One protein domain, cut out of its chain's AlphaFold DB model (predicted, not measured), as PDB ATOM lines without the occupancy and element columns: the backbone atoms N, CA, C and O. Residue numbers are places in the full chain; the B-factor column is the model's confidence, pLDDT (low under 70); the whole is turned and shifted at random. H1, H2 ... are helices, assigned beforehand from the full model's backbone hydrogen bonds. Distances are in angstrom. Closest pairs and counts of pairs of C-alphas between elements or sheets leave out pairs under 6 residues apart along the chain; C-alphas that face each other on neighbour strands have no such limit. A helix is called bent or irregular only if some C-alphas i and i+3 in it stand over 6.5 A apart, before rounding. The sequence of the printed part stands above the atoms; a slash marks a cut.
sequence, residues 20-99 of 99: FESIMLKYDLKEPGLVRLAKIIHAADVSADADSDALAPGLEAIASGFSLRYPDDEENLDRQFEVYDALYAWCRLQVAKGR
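AT A GLANCE: This is residues 20 to 99 of the 99 residues of the protein "Chromate resistance protein" of Candidatus Fraserbacteria bacterium (UniProt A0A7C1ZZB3). The long helix H5 and the shorter H4 form a helical hairpin that is closed at its turn and opens away from it, and H2 bridges the open side, its first part on H5 and its last part on H4. The small helices H1 and H3 pack on H2 as separate additions, and H5 runs along the longest direction of the whole. The printed part has 80 residues with five named helices, H1 to H5 in chain order, and no named strand; the class is all helix. It is compact, with a radius of gyration of the C-alphas of 13.2 A, and its C-alphas span 40 by 27 by 25 A.

HOW THE PARTS SIT: H1, residues 20 to 26, touches residues 38 to 42 of H2, residues 32 to 45; their closest C-alphas, of Glu 21 and Ala 38, are 6.3 A apart, at a steep tilt of 51 degrees, opposite ways. H2 is the hub, touching the four other helices. Its residues 39 to 44 touch H3, residues 47 to 52, with the closest C-alphas, of Ala 43 and Ala 50, 4.5 A apart. Its residues 40 to 45 touch residues 56 to 60 of H4, residues 56 to 69; the closest C-alphas, of Ala 44 and Ala 56, are 4.4 A apart, and the tilt of 70.1 degrees is only just about perpendicular. H3 and H4 are close but not clearly touching. H5, residues 73 to 97, touches residues 32 to 37 of H2 with its residues 87 to 95, at a steep tilt of 52 degrees, opposite ways; the closest C-alphas, of Gly 33 and Arg 92, are 4.2 A apart. H4 and H5 form a hairpin at a shallow tilt of 22 degrees, opposite ways; residues 63 to 69 touch residues 73 to 80, with the closest C-alphas, of Ser 67 and Asn 76, 6.3 A apart. H1 is apart from H3, H4 and H5, and H3 is apart from H5. The helix packing is mostly crossed, with 1 of 5 touching pairs at a shallow tilt. Each O i to N i+4 pair is within hydrogen-bond range in H1 and H4, against 9 of 10 in H2, 19 of 21 in H5 and 0 of 2 in H3, where 1 of 3 O i to N i+3 pairs is within range.

IN THESE COORDINATES: H1 begins at C-alpha 20, (-26.102, 17.667, -38.486), and measures 10.0 A. H2 and H4 each measure 19.9 A, and H4 begins at C-alpha 56, (-40.022, 14.315, -37.825). H3 measures 10.0 A and is irregular, with C-alphas 48 and 51 8.2 A apart. H5 measures 35.4 A and ends at C-alpha 97, (-38.642, 12.117, -58.646). It has a kink of 34 degrees near residue 80, yet is neither bent nor irregular, but only just: C-alphas 79 and 82 are 6.4 A apart.

THE WHOLE: The two C-alphas farthest apart, of Asp 72 and Arg 99, are 41.0 A apart. The printed part has no cut and ends at residue 99, the chain's last residue. The four links between the helices are tight. The mean pLDDT of the printed part is 96.3, and residue 99 alone is under 70.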
ATOM      1  N   PHE A  20     -26.209  18.186 -37.117       97.44
ATOM      2  CA  PHE A  20     -26.102  17.667 -38.486       97.44
ATOM      3  C   PHE A  20     -25.934  18.790 -39.526       97.44
ATOM      4  O   PHE A  20     -25.065  18.724 -40.398       97.44
ATOM      5  N   GLU A  21     -26.706  19.869 -39.403       97.81
ATOM      6  CA  GLU A  21     -26.599  21.046 -40.271       97.81
ATOM      7  C   GLU A  21     -25.287  21.814 -40.053       97.81
ATOM      8  O   GLU A  21     -24.684  22.309 -41.012       97.81
ATOM      9  N   SER A  22     -24.805  21.893 -38.808       97.56
ATOM     10  CA  SER A  22     -23.484  22.448 -38.487       97.56
ATOM     11  C   SER A  22     -22.356  21.672 -39.179       97.56
ATOM     12  O   SER A  22     -21.462  22.289 -39.766       97.56
ATOM     13  N   ILE A  23     -22.424  20.336 -39.190       97.56
ATOM     14  CA  ILE A  23     -21.483  19.468 -39.918       97.56
ATOM     15  C   ILE A  23     -21.560  19.736 -41.424       97.56
ATOM     16  O   ILE A  23     -20.530  19.966 -42.060       97.56
ATOM     17  N   MET A  24     -22.764  19.770 -42.001       97.88
ATOM     18  CA  MET A  24     -22.928  20.042 -43.431       97.88
ATOM     19  C   MET A  24     -22.334  21.392 -43.841       97.88
ATOM     20  O   MET A  24     -21.640  21.460 -44.858       97.88
ATOM     21  N   LEU A  25     -22.554  22.446 -43.045       97.00
ATOM     22  CA  LEU A  25     -21.980  23.765 -43.313       97.00
ATOM     23  C   LEU A  25     -20.449  23.738 -43.232       97.00
ATOM     24  O   LEU A  25     -19.782  24.277 -44.113       97.00
ATOM     25  N   LYS A  26     -19.887  23.114 -42.189       96.69
ATOM     26  CA  LYS A  26     -18.435  23.068 -41.970       96.69
ATOM     27  C   LYS A  26     -17.691  22.406 -43.132       96.69
ATOM     28  O   LYS A  26     -16.600  22.855 -43.482       96.69
ATOM     29  N   TYR A  27     -18.271  21.351 -43.702       97.12
ATOM     30  CA  TYR A  27     -17.637  20.526 -44.734       97.12
ATOM     31  C   TYR A  27     -18.174  20.774 -46.154       97.12
ATOM     32  O   TYR A  27     -17.865  20.009 -47.064       97.12
ATOM     33  N   ASP A  28     -18.948  21.843 -46.357       97.69
ATOM     34  CA  ASP A  28     -19.539  22.237 -47.645       97.69
ATOM     35  C   ASP A  28     -20.355  21.128 -48.341       97.69
ATOM     36  O   ASP A  28     -20.326  20.956 -49.563       97.69
ATOM     37  N   LEU A  29     -21.112  20.354 -47.558       98.00
ATOM     38  CA  LEU A  29     -21.929  19.255 -48.071       98.00
ATOM     39  C   LEU A  29     -23.242  19.794 -48.650       98.00
ATOM     40  O   LEU A  29     -24.116  20.266 -47.926       98.00
ATOM     41  N   LYS A  30     -23.391  19.704 -49.975       97.44
ATOM     42  CA  LYS A  30     -24.518  20.290 -50.732       97.44
ATOM     43  C   LYS A  30     -25.338  19.276 -51.528       97.44
ATOM     44  O   LYS A  30     -26.156  19.661 -52.363       97.44
ATOM     45  N   GLU A  31     -25.102  17.980 -51.328       97.75
ATOM     46  CA  GLU A  31     -25.824  16.947 -52.070       97.75
ATOM     47  C   GLU A  31     -27.334  17.049 -51.771       97.75
ATOM     48  O   GLU A  31     -27.722  17.080 -50.602       97.75
ATOM     49  N   PRO A  32     -28.206  17.139 -52.790       97.94
ATOM     50  CA  PRO A  32     -29.632  17.380 -52.583       97.94
ATOM     51  C   PRO A  32     -30.355  16.383 -51.664       97.94
ATOM     52  O   PRO A  32     -31.243  16.787 -50.911       97.94
ATOM     53  N   GLY A  33     -29.998  15.097 -51.709       98.19
ATOM     54  CA  GLY A  33     -30.521  14.085 -50.793       98.19
ATOM     55  C   GLY A  33     -30.132  14.360 -49.341       98.19
ATOM     56  O   GLY A  33     -30.988  14.274 -48.464       98.19
ATOM     57  N   LEU A  34     -28.883  14.769 -49.092       98.00
ATOM     58  CA  LEU A  34     -28.424  15.181 -47.760       98.00
ATOM     59  C   LEU A  34     -29.174  16.420 -47.276       98.00
ATOM     60  O   LEU A  34     -29.599  16.460 -46.129       98.00
ATOM     61  N   VAL A  35     -29.418  17.397 -48.153       98.25
ATOM     62  CA  VAL A  35     -30.219  18.585 -47.811       98.25
ATOM     63  C   VAL A  35     -31.657  18.200 -47.448       98.25
ATOM     64  O   VAL A  35     -32.238  18.769 -46.528       98.25
ATOM     65  N   ARG A  36     -32.256  17.225 -48.146       98.12
ATOM     66  CA  ARG A  36     -33.586  16.707 -47.791       98.12
ATOM     67  C   ARG A  36     -33.567  16.010 -46.431       98.12
ATOM     68  O   ARG A  36     -34.499  16.238 -45.664       98.12
ATOM     69  N   LEU A  37     -32.549  15.196 -46.153       98.56
ATOM     70  CA  LEU A  37     -32.382  14.508 -44.872       98.56
ATOM     71  C   LEU A  37     -32.192  15.506 -43.722       98.56
ATOM     72  O   LEU A  37     -32.859  15.379 -42.700       98.56
ATOM     73  N   ALA A  38     -31.369  16.538 -43.926       98.31
ATOM     74  CA  ALA A  38     -31.119  17.592 -42.946       98.31
ATOM     75  C   ALA A  38     -32.410  18.257 -42.467       98.31
ATOM     76  O   ALA A  38     -32.562  18.479 -41.277       98.31
ATOM     77  N   LYS A  39     -33.372  18.497 -43.367       98.31
ATOM     78  CA  LYS A  39     -34.685  19.057 -43.000       98.31
ATOM     79  C   LYS A  39     -35.491  18.144 -42.071       98.31
ATOM     80  O   LYS A  39     -36.147  18.645 -41.171       98.31
ATOM     81  N   ILE A  40     -35.437  16.825 -42.283       98.50
ATOM     82  CA  ILE A  40     -36.127  15.857 -41.411       98.50
ATOM     83  C   ILE A  40     -35.468  15.852 -40.034       98.50
ATOM     84  O   ILE A  40     -36.162  15.915 -39.028       98.50
ATOM     85  N   ILE A  41     -34.132  15.787 -40.003       98.19
ATOM     86  CA  ILE A  41     -33.360  15.761 -38.757       98.19
ATOM     87  C   ILE A  41     -33.558  17.065 -37.984       98.19
ATOM     88  O   ILE A  41     -33.839  17.016 -36.797       98.19
ATOM     89  N   HIS A  42     -33.483  18.216 -38.652       98.31
ATOM     90  CA  HIS A  42     -33.750  19.521 -38.053       98.31
ATOM     91  C   HIS A  42     -35.122  19.554 -37.379       98.31
ATOM     92  O   HIS A  42     -35.218  19.890 -36.209       98.31
ATOM     93  N   ALA A  43     -36.174  19.147 -38.090       98.19
ATOM     94  CA  ALA A  43     -37.517  19.109 -37.528       98.19
ATOM     95  C   ALA A  43     -37.645  18.108 -36.359       98.19
ATOM     96  O   ALA A  43     -38.421  18.335 -35.441       98.19
ATOM     97  N   ALA A  44     -36.894  17.005 -36.353       97.75
ATOM     98  CA  ALA A  44     -36.906  16.067 -35.226       97.75
ATOM     99  C   ALA A  44     -36.167  16.618 -33.990       97.75
ATOM    100  O   ALA A  44     -36.596  16.389 -32.864       97.75
ATOM    101  N   ASP A  45     -35.084  17.362 -34.207       97.06
ATOM    102  CA  ASP A  45     -34.103  17.725 -33.178       97.06
ATOM    103  C   ASP A  45     -34.264  19.171 -32.655       97.06
ATOM    104  O   ASP A  45     -33.837  19.526 -31.554       97.06
ATOM    105  N   VAL A  46     -34.929  20.039 -33.424       96.56
ATOM    106  CA  VAL A  46     -35.196  21.440 -33.070       96.56
ATOM    107  C   VAL A  46     -36.670  21.603 -32.714       96.56
ATOM    108  O   VAL A  46     -37.534  21.780 -33.568       96.56
ATOM    109  N   SER A  47     -36.964  21.604 -31.412       92.31
ATOM    110  CA  SER A  47     -38.340  21.639 -30.888       92.31
ATOM    111  C   SER A  47     -39.179  22.837 -31.349       92.31
ATOM    112  O   SER A  47     -40.394  22.710 -31.489       92.31
ATOM    113  N   ALA A  48     -38.554  23.991 -31.606       95.19
ATOM    114  CA  ALA A  48     -39.236  25.177 -32.126       95.19
ATOM    115  C   ALA A  48     -39.770  24.983 -33.557       95.19
ATOM    116  O   ALA A  48     -40.742  25.634 -33.936       95.19
ATOM    117  N   ASP A  49     -39.164  24.066 -34.311       96.56
ATOM    118  CA  ASP A  49     -39.427  23.807 -35.725       96.56
ATOM    119  C   ASP A  49     -39.966  22.383 -35.957       96.56
ATOM    120  O   ASP A  49     -39.922  21.866 -37.077       96.56
ATOM    121  N   ALA A  50     -40.524  21.756 -34.914       94.38
ATOM    122  CA  ALA A  50     -40.977  20.364 -34.940       94.38
ATOM    123  C   ALA A  50     -42.031  20.061 -36.021       94.38
ATOM    124  O   ALA A  50     -42.076  18.961 -36.572       94.38
ATOM    125  N   ASP A  51     -42.846  21.058 -36.376       96.19
ATOM    126  CA  ASP A  51     -43.901  20.937 -37.387       96.19
ATOM    127  C   ASP A  51     -43.414  21.231 -38.822       96.19
ATOM    128  O   ASP A  51     -44.206  21.221 -39.768       96.19
ATOM    129  N   SER A  52     -42.119  21.510 -39.018       97.62
ATOM    130  CA  SER A  52     -41.568  21.885 -40.330       97.62
ATOM    131  C   SER A  52     -41.395  20.706 -41.300       97.62
ATOM    132  O   SER A  52     -41.307  20.919 -42.514       97.62
ATOM    133  N   ASP A  53     -41.420  19.461 -40.805       98.06
ATOM    134  CA  ASP A  53     -41.440  18.247 -41.625       98.06
ATOM    135  C   ASP A  53     -42.329  17.159 -41.009       98.06
ATOM    136  O   ASP A  53     -42.128  16.721 -39.880       98.06
ATOM    137  N   ALA A  54     -43.287  16.649 -41.786       97.31
ATOM    138  CA  ALA A  54     -44.236  15.639 -41.319       97.31
ATOM    139  C   ALA A  54     -43.592  14.288 -40.939       97.31
ATOM    140  O   ALA A  54     -44.242  13.472 -40.285       97.31
ATOM    141  N   LEU A  55     -42.348  14.017 -41.357       97.44
ATOM    142  CA  LEU A  55     -41.628  12.796 -40.979       97.44
ATOM    143  C   LEU A  55     -40.927  12.894 -39.619       97.44
ATOM    144  O   LEU A  55     -40.559  11.853 -39.072       97.44
ATOM    145  N   ALA A  56     -40.767  14.098 -39.061       97.69
ATOM    146  CA  ALA A  56     -40.022  14.315 -37.825       97.69
ATOM    147  C   ALA A  56     -40.544  13.501 -36.628       97.69
ATOM    148  O   ALA A  56     -39.735  12.796 -36.024       97.69
ATOM    149  N   PRO A  57     -41.861  13.453 -36.330       97.50
ATOM    150  CA  PRO A  57     -42.357  12.660 -35.202       97.50
ATOM    151  C   PRO A  57     -42.070  11.160 -35.346       97.50
ATOM    152  O   PRO A  57     -41.877  10.457 -34.358       97.50
ATOM    153  N   GLY A  58     -42.047  10.657 -36.586       97.44
ATOM    154  CA  GLY A  58     -41.724   9.262 -36.871       97.44
ATOM    155  C   GLY A  58     -40.240   8.960 -36.673       97.44
ATOM    156  O   GLY A  58     -39.908   7.935 -36.081       97.44
ATOM    157  N   LEU A  59     -39.360   9.852 -37.140       97.75
ATOM    158  CA  LEU A  59     -37.919   9.723 -36.923       97.75
ATOM    159  C   LEU A  59     -37.580   9.784 -35.429       97.75
ATOM    160  O   LEU A  59     -36.863   8.911 -34.949       97.75
ATOM    161  N   GLU A  60     -38.161  10.738 -34.699       97.25
ATOM    162  CA  GLU A  60     -37.969  10.884 -33.252       97.25
ATOM    163  C   GLU A  60     -38.420   9.630 -32.493       97.25
ATOM    164  O   GLU A  60     -37.666   9.073 -31.698       97.25
ATOM    165  N   ALA A  61     -39.611   9.100 -32.796       98.06
ATOM    166  CA  ALA A  61     -40.098   7.874 -32.163       98.06
ATOM    167  C   ALA A  61     -39.165   6.672 -32.399       98.06
ATOM    168  O   ALA A  61     -38.980   5.841 -31.505       98.06
ATOM    169  N   ILE A  62     -38.575   6.570 -33.596       98.06
ATOM    170  CA  ILE A  62     -37.613   5.516 -33.925       98.06
ATOM    171  C   ILE A  62     -36.310   5.729 -33.145       98.06
ATOM    172  O   ILE A  62     -35.888   4.805 -32.451       98.06
ATOM    173  N   ALA A  63     -35.711   6.921 -33.211       96.81
ATOM    174  CA  ALA A  63     -34.442   7.243 -32.554       96.81
ATOM    175  C   ALA A  63     -34.525   7.060 -31.028       96.81
ATOM    176  O   ALA A  63     -33.726   6.323 -30.447       96.81
ATOM    177  N   SER A  64     -35.567   7.608 -30.395       97.00
ATOM    178  CA  SER A  64     -35.860   7.394 -28.972       97.00
ATOM    179  C   SER A  64     -36.014   5.903 -28.632       97.00
ATOM    180  O   SER A  64     -35.503   5.423 -27.617       97.00
ATOM    181  N   GLY A  65     -36.676   5.128 -29.497       97.88
ATOM    182  CA  GLY A  65     -36.819   3.682 -29.328       97.88
ATOM    183  C   GLY A  65     -35.491   2.921 -29.404       97.88
ATOM    184  O   GLY A  65     -35.297   1.961 -28.655       97.88
ATOM    185  N   PHE A  66     -34.570   3.340 -30.272       97.88
ATOM    186  CA  PHE A  66     -33.226   2.768 -30.349       97.88
ATOM    187  C   PHE A  66     -32.414   3.066 -29.088       97.88
ATOM    188  O   PHE A  66     -31.896   2.122 -28.496       97.88
ATOM    189  N   SER A  67     -32.416   4.310 -28.602       96.25
ATOM    190  CA  SER A  67     -31.728   4.692 -27.357       96.25
ATOM    191  C   SER A  67     -32.228   3.932 -26.126       96.25
ATOM    192  O   SER A  67     -31.453   3.603 -25.232       96.25
ATOM    193  N   LEU A  68     -33.519   3.585 -26.079       97.75
ATOM    194  CA  LEU A  68     -34.068   2.741 -25.010       97.75
ATOM    195  C   LEU A  68     -33.673   1.263 -25.142       97.75
ATOM    196  O   LEU A  68     -33.526   0.573 -24.134       97.75
ATOM    197  N   ARG A  69     -33.555   0.748 -26.372       97.94
ATOM    198  CA  ARG A  69     -33.208  -0.661 -26.631       97.94
ATOM    199  C   ARG A  69     -31.713  -0.936 -26.513       97.94
ATOM    200  O   ARG A  69     -31.351  -2.045 -26.125       97.94
ATOM    201  N   TYR A  70     -30.892   0.047 -26.857       97.50
ATOM    202  CA  TYR A  70     -29.438  -0.024 -26.888       97.50
ATOM    203  C   TYR A  70     -28.888   1.176 -26.102       97.50
ATOM    204  O   TYR A  70     -28.662   2.235 -26.677       97.50
ATOM    205  N   PRO A  71     -28.743   1.049 -24.770       96.06
ATOM    206  CA  PRO A  71     -28.258   2.135 -23.916       96.06
ATOM    207  C   PRO A  71     -26.738   2.346 -23.999       96.06
ATOM    208  O   PRO A  71     -26.233   3.305 -23.426       96.06
ATOM    209  N   ASP A  72     -26.012   1.429 -24.644       97.38
ATOM    210  CA  ASP A  72     -24.612   1.622 -25.015       97.38
ATOM    211  C   ASP A  72     -24.541   2.413 -26.327       97.38
ATOM    212  O   ASP A  72     -25.152   2.014 -27.320       97.38
ATOM    213  N   ASP A  73     -23.814   3.531 -26.323       92.25
ATOM    214  CA  ASP A  73     -23.795   4.472 -27.448       92.25
ATOM    215  C   ASP A  73     -23.211   3.858 -28.728       92.25
ATOM    216  O   ASP A  73     -23.725   4.119 -29.817       92.25
ATOM    217  N   GLU A  74     -22.163   3.035 -28.621       95.00
ATOM    218  CA  GLU A  74     -21.528   2.423 -29.794       95.00
ATOM    219  C   GLU A  74     -22.461   1.393 -30.434       95.00
ATOM    220  O   GLU A  74     -22.696   1.445 -31.644       95.00
ATOM    221  N   GLU A  75     -23.076   0.518 -29.629       97.38
ATOM    222  CA  GLU A  75     -24.078  -0.417 -30.149       97.38
ATOM    223  C   GLU A  75     -25.282   0.327 -30.739       97.38
ATOM    224  O   GLU A  75     -25.793  -0.051 -31.795       97.38
ATOM    225  N   ASN A  76     -25.741   1.394 -30.086       97.12
ATOM    226  CA  ASN A  76     -26.863   2.183 -30.569       97.12
ATOM    227  C   ASN A  76     -26.591   2.756 -31.968       97.12
ATOM    228  O   ASN A  76     -27.397   2.573 -32.887       97.12
ATOM    229  N   LEU A  77     -25.430   3.391 -32.146       94.31
ATOM    230  CA  LEU A  77     -25.002   3.961 -33.421       94.31
ATOM    231  C   LEU A  77     -24.899   2.896 -34.514       94.31
ATOM    232  O   LEU A  77     -25.524   3.047 -35.566       94.31
ATOM    233  N   ASP A  78     -24.205   1.789 -34.238       96.19
ATOM    234  CA  ASP A  78     -24.029   0.689 -35.192       96.19
ATOM    235  C   ASP A  78     -25.369   0.142 -35.704       96.19
ATOM    236  O   ASP A  78     -25.503  -0.242 -36.868       96.19
ATOM    237  N   ARG A  79     -26.395   0.117 -34.847       96.88
ATOM    238  CA  ARG A  79     -27.740  -0.346 -35.211       96.88
ATOM    239  C   ARG A  79     -28.569   0.724 -35.919       96.88
ATOM    240  O   ARG A  79     -29.374   0.374 -36.785       96.88
ATOM    241  N   GLN A  80     -28.418   1.992 -35.546       96.69
ATOM    242  CA  GLN A  80     -29.180   3.097 -36.127       96.69
ATOM    243  C   GLN A  80     -28.691   3.495 -37.519       96.69
ATOM    244  O   GLN A  80     -29.509   3.962 -38.315       96.69
ATOM    245  N   PHE A  81     -27.413   3.278 -37.852       95.69
ATOM    246  CA  PHE A  81     -26.878   3.640 -39.170       95.69
ATOM    247  C   PHE A  81     -27.701   3.066 -40.326       95.69
ATOM    248  O   PHE A  81     -28.034   3.808 -41.243       95.69
ATOM    249  N   GLU A  82     -28.157   1.816 -40.236       96.88
ATOM    250  CA  GLU A  82     -29.005   1.198 -41.268       96.88
ATOM    251  C   GLU A  82     -30.326   1.959 -41.503       96.88
ATOM    252  O   GLU A  82     -30.814   2.058 -42.632       96.88
ATOM    253  N   VAL A  83     -30.915   2.537 -40.450       97.00
ATOM    254  CA  VAL A  83     -32.140   3.346 -40.565       97.00
ATOM    255  C   VAL A  83     -31.844   4.676 -41.249       97.00
ATOM    256  O   VAL A  83     -32.579   5.071 -42.158       97.00
ATOM    257  N   TYR A  84     -30.769   5.356 -40.845       97.75
ATOM    258  CA  TYR A  84     -30.367   6.622 -41.456       97.75
ATOM    259  C   TYR A  84     -29.918   6.439 -42.911       97.75
ATOM    260  O   TYR A  84     -30.289   7.256 -43.755       97.75
ATOM    261  N   ASP A  85     -29.228   5.348 -43.244       97.94
ATOM    262  CA  ASP A  85     -28.832   5.003 -44.612       97.94
ATOM    263  C   ASP A  85     -30.051   4.719 -45.499       97.94
ATOM    264  O   ASP A  85     -30.148   5.225 -46.625       97.94
ATOM    265  N   ALA A  86     -31.040   3.981 -44.983       98.44
ATOM    266  CA  ALA A  86     -32.300   3.752 -45.685       98.44
ATOM    267  C   ALA A  86     -33.085   5.059 -45.894       98.44
ATOM    268  O   ALA A  86     -33.595   5.318 -46.993       98.44
ATOM    269  N   LEU A  87     -33.153   5.917 -44.870       98.44
ATOM    270  CA  LEU A  87     -33.815   7.217 -44.959       98.44
ATOM    271  C   LEU A  87     -33.092   8.148 -45.939       98.44
ATOM    272  O   LEU A  87     -33.744   8.827 -46.738       98.44
ATOM    273  N   TYR A  88     -31.760   8.144 -45.948       98.56
ATOM    274  CA  TYR A  88     -30.950   8.888 -46.907       98.56
ATOM    275  C   TYR A  88     -31.203   8.417 -48.346       98.56
ATOM    276  O   TYR A  88     -31.453   9.235 -49.237       98.56
ATOM    277  N   ALA A  89     -31.223   7.103 -48.585       98.50
ATOM    278  CA  ALA A  89     -31.549   6.538 -49.892       98.50
ATOM    279  C   ALA A  89     -32.952   6.962 -50.365       98.50
ATOM    280  O   ALA A  89     -33.135   7.344 -51.528       98.50
ATOM    281  N   TRP A  90     -33.932   6.976 -49.459       98.25
ATOM    282  CA  TRP A  90     -35.273   7.482 -49.748       98.25
ATOM    283  C   TRP A  90     -35.284   8.990 -50.049       98.25
ATOM    284  O   TRP A  90     -35.940   9.418 -51.002       98.25
ATOM    285  N   CYS A  91     -34.513   9.795 -49.314       98.44
ATOM    286  CA  CYS A  91     -34.359  11.229 -49.575       98.44
ATOM    287  C   CYS A  91     -33.800  11.489 -50.981       98.44
ATOM    288  O   CYS A  91     -34.313  12.341 -51.709       98.44
ATOM    289  N   ARG A  92     -32.802  10.710 -51.415       98.25
ATOM    290  CA  ARG A  92     -32.270  10.782 -52.786       98.25
ATOM    291  C   ARG A  92     -33.324  10.423 -53.833       98.25
ATOM    292  O   ARG A  92     -33.426  11.103 -54.853       98.25
ATOM    293  N   LEU A  93     -34.136   9.394 -53.575       98.06
ATOM    294  CA  LEU A  93     -35.240   9.002 -54.458       98.06
ATOM    295  C   LEU A  93     -36.297  10.110 -54.585       98.06
ATOM    296  O   LEU A  93     -36.766  10.381 -55.689       98.06
ATOM    297  N   GLN A  94     -36.670  10.750 -53.474       96.62
ATOM    298  CA  GLN A  94     -37.617  11.871 -53.441       96.62
ATOM    299  C   GLN A  94     -37.149  13.034 -54.314       96.62
ATOM    300  O   GLN A  94     -37.894  13.498 -55.176       96.62
ATOM    301  N   VAL A  95     -35.896  13.462 -54.137       97.31
ATOM    302  CA  VAL A  95     -35.320  14.548 -54.938       97.31
ATOM    303  C   VAL A  95     -35.260  14.169 -56.418       97.31
ATOM    304  O   VAL A  95     -35.560  15.002 -57.268       97.31
ATOM    305  N   ALA A  96     -34.893  12.926 -56.744       95.31
ATOM    306  CA  ALA A  96     -34.813  12.472 -58.130       95.31
ATOM    307  C   ALA A  96     -36.180  12.445 -58.834       95.31
ATOM    308  O   ALA A  96     -36.243  12.751 -60.017       95.31
ATOM    309  N   LYS A  97     -37.263  12.104 -58.120       88.00
ATOM    310  CA  LYS A  97     -38.642  12.117 -58.646       88.00
ATOM    311  C   LYS A  97     -39.239  13.520 -58.785       88.00
ATOM    312  O   LYS A  97     -40.193  13.691 -59.532       88.00
ATOM    313  N   GLY A  98     -38.736  14.484 -58.014       73.69
ATOM    314  CA  GLY A  98     -39.167  15.883 -58.068       73.69
ATOM    315  C   GLY A  98     -38.477  16.715 -59.155       73.69
ATOM    316  O   GLY A  98     -38.746  17.912 -59.240       73.69
ATOM    317  N   ARG A  99     -37.575  16.110 -59.939       55.84
ATOM    318  CA  ARG A  99     -36.965  16.678 -61.149       55.84
ATOM    319  C   ARG A  99     -37.698  16.186 -62.387       55.84
ATOM    320  O   ARG A  99     -37.774  16.983 -63.344       55.84
TER     321      ARG A  99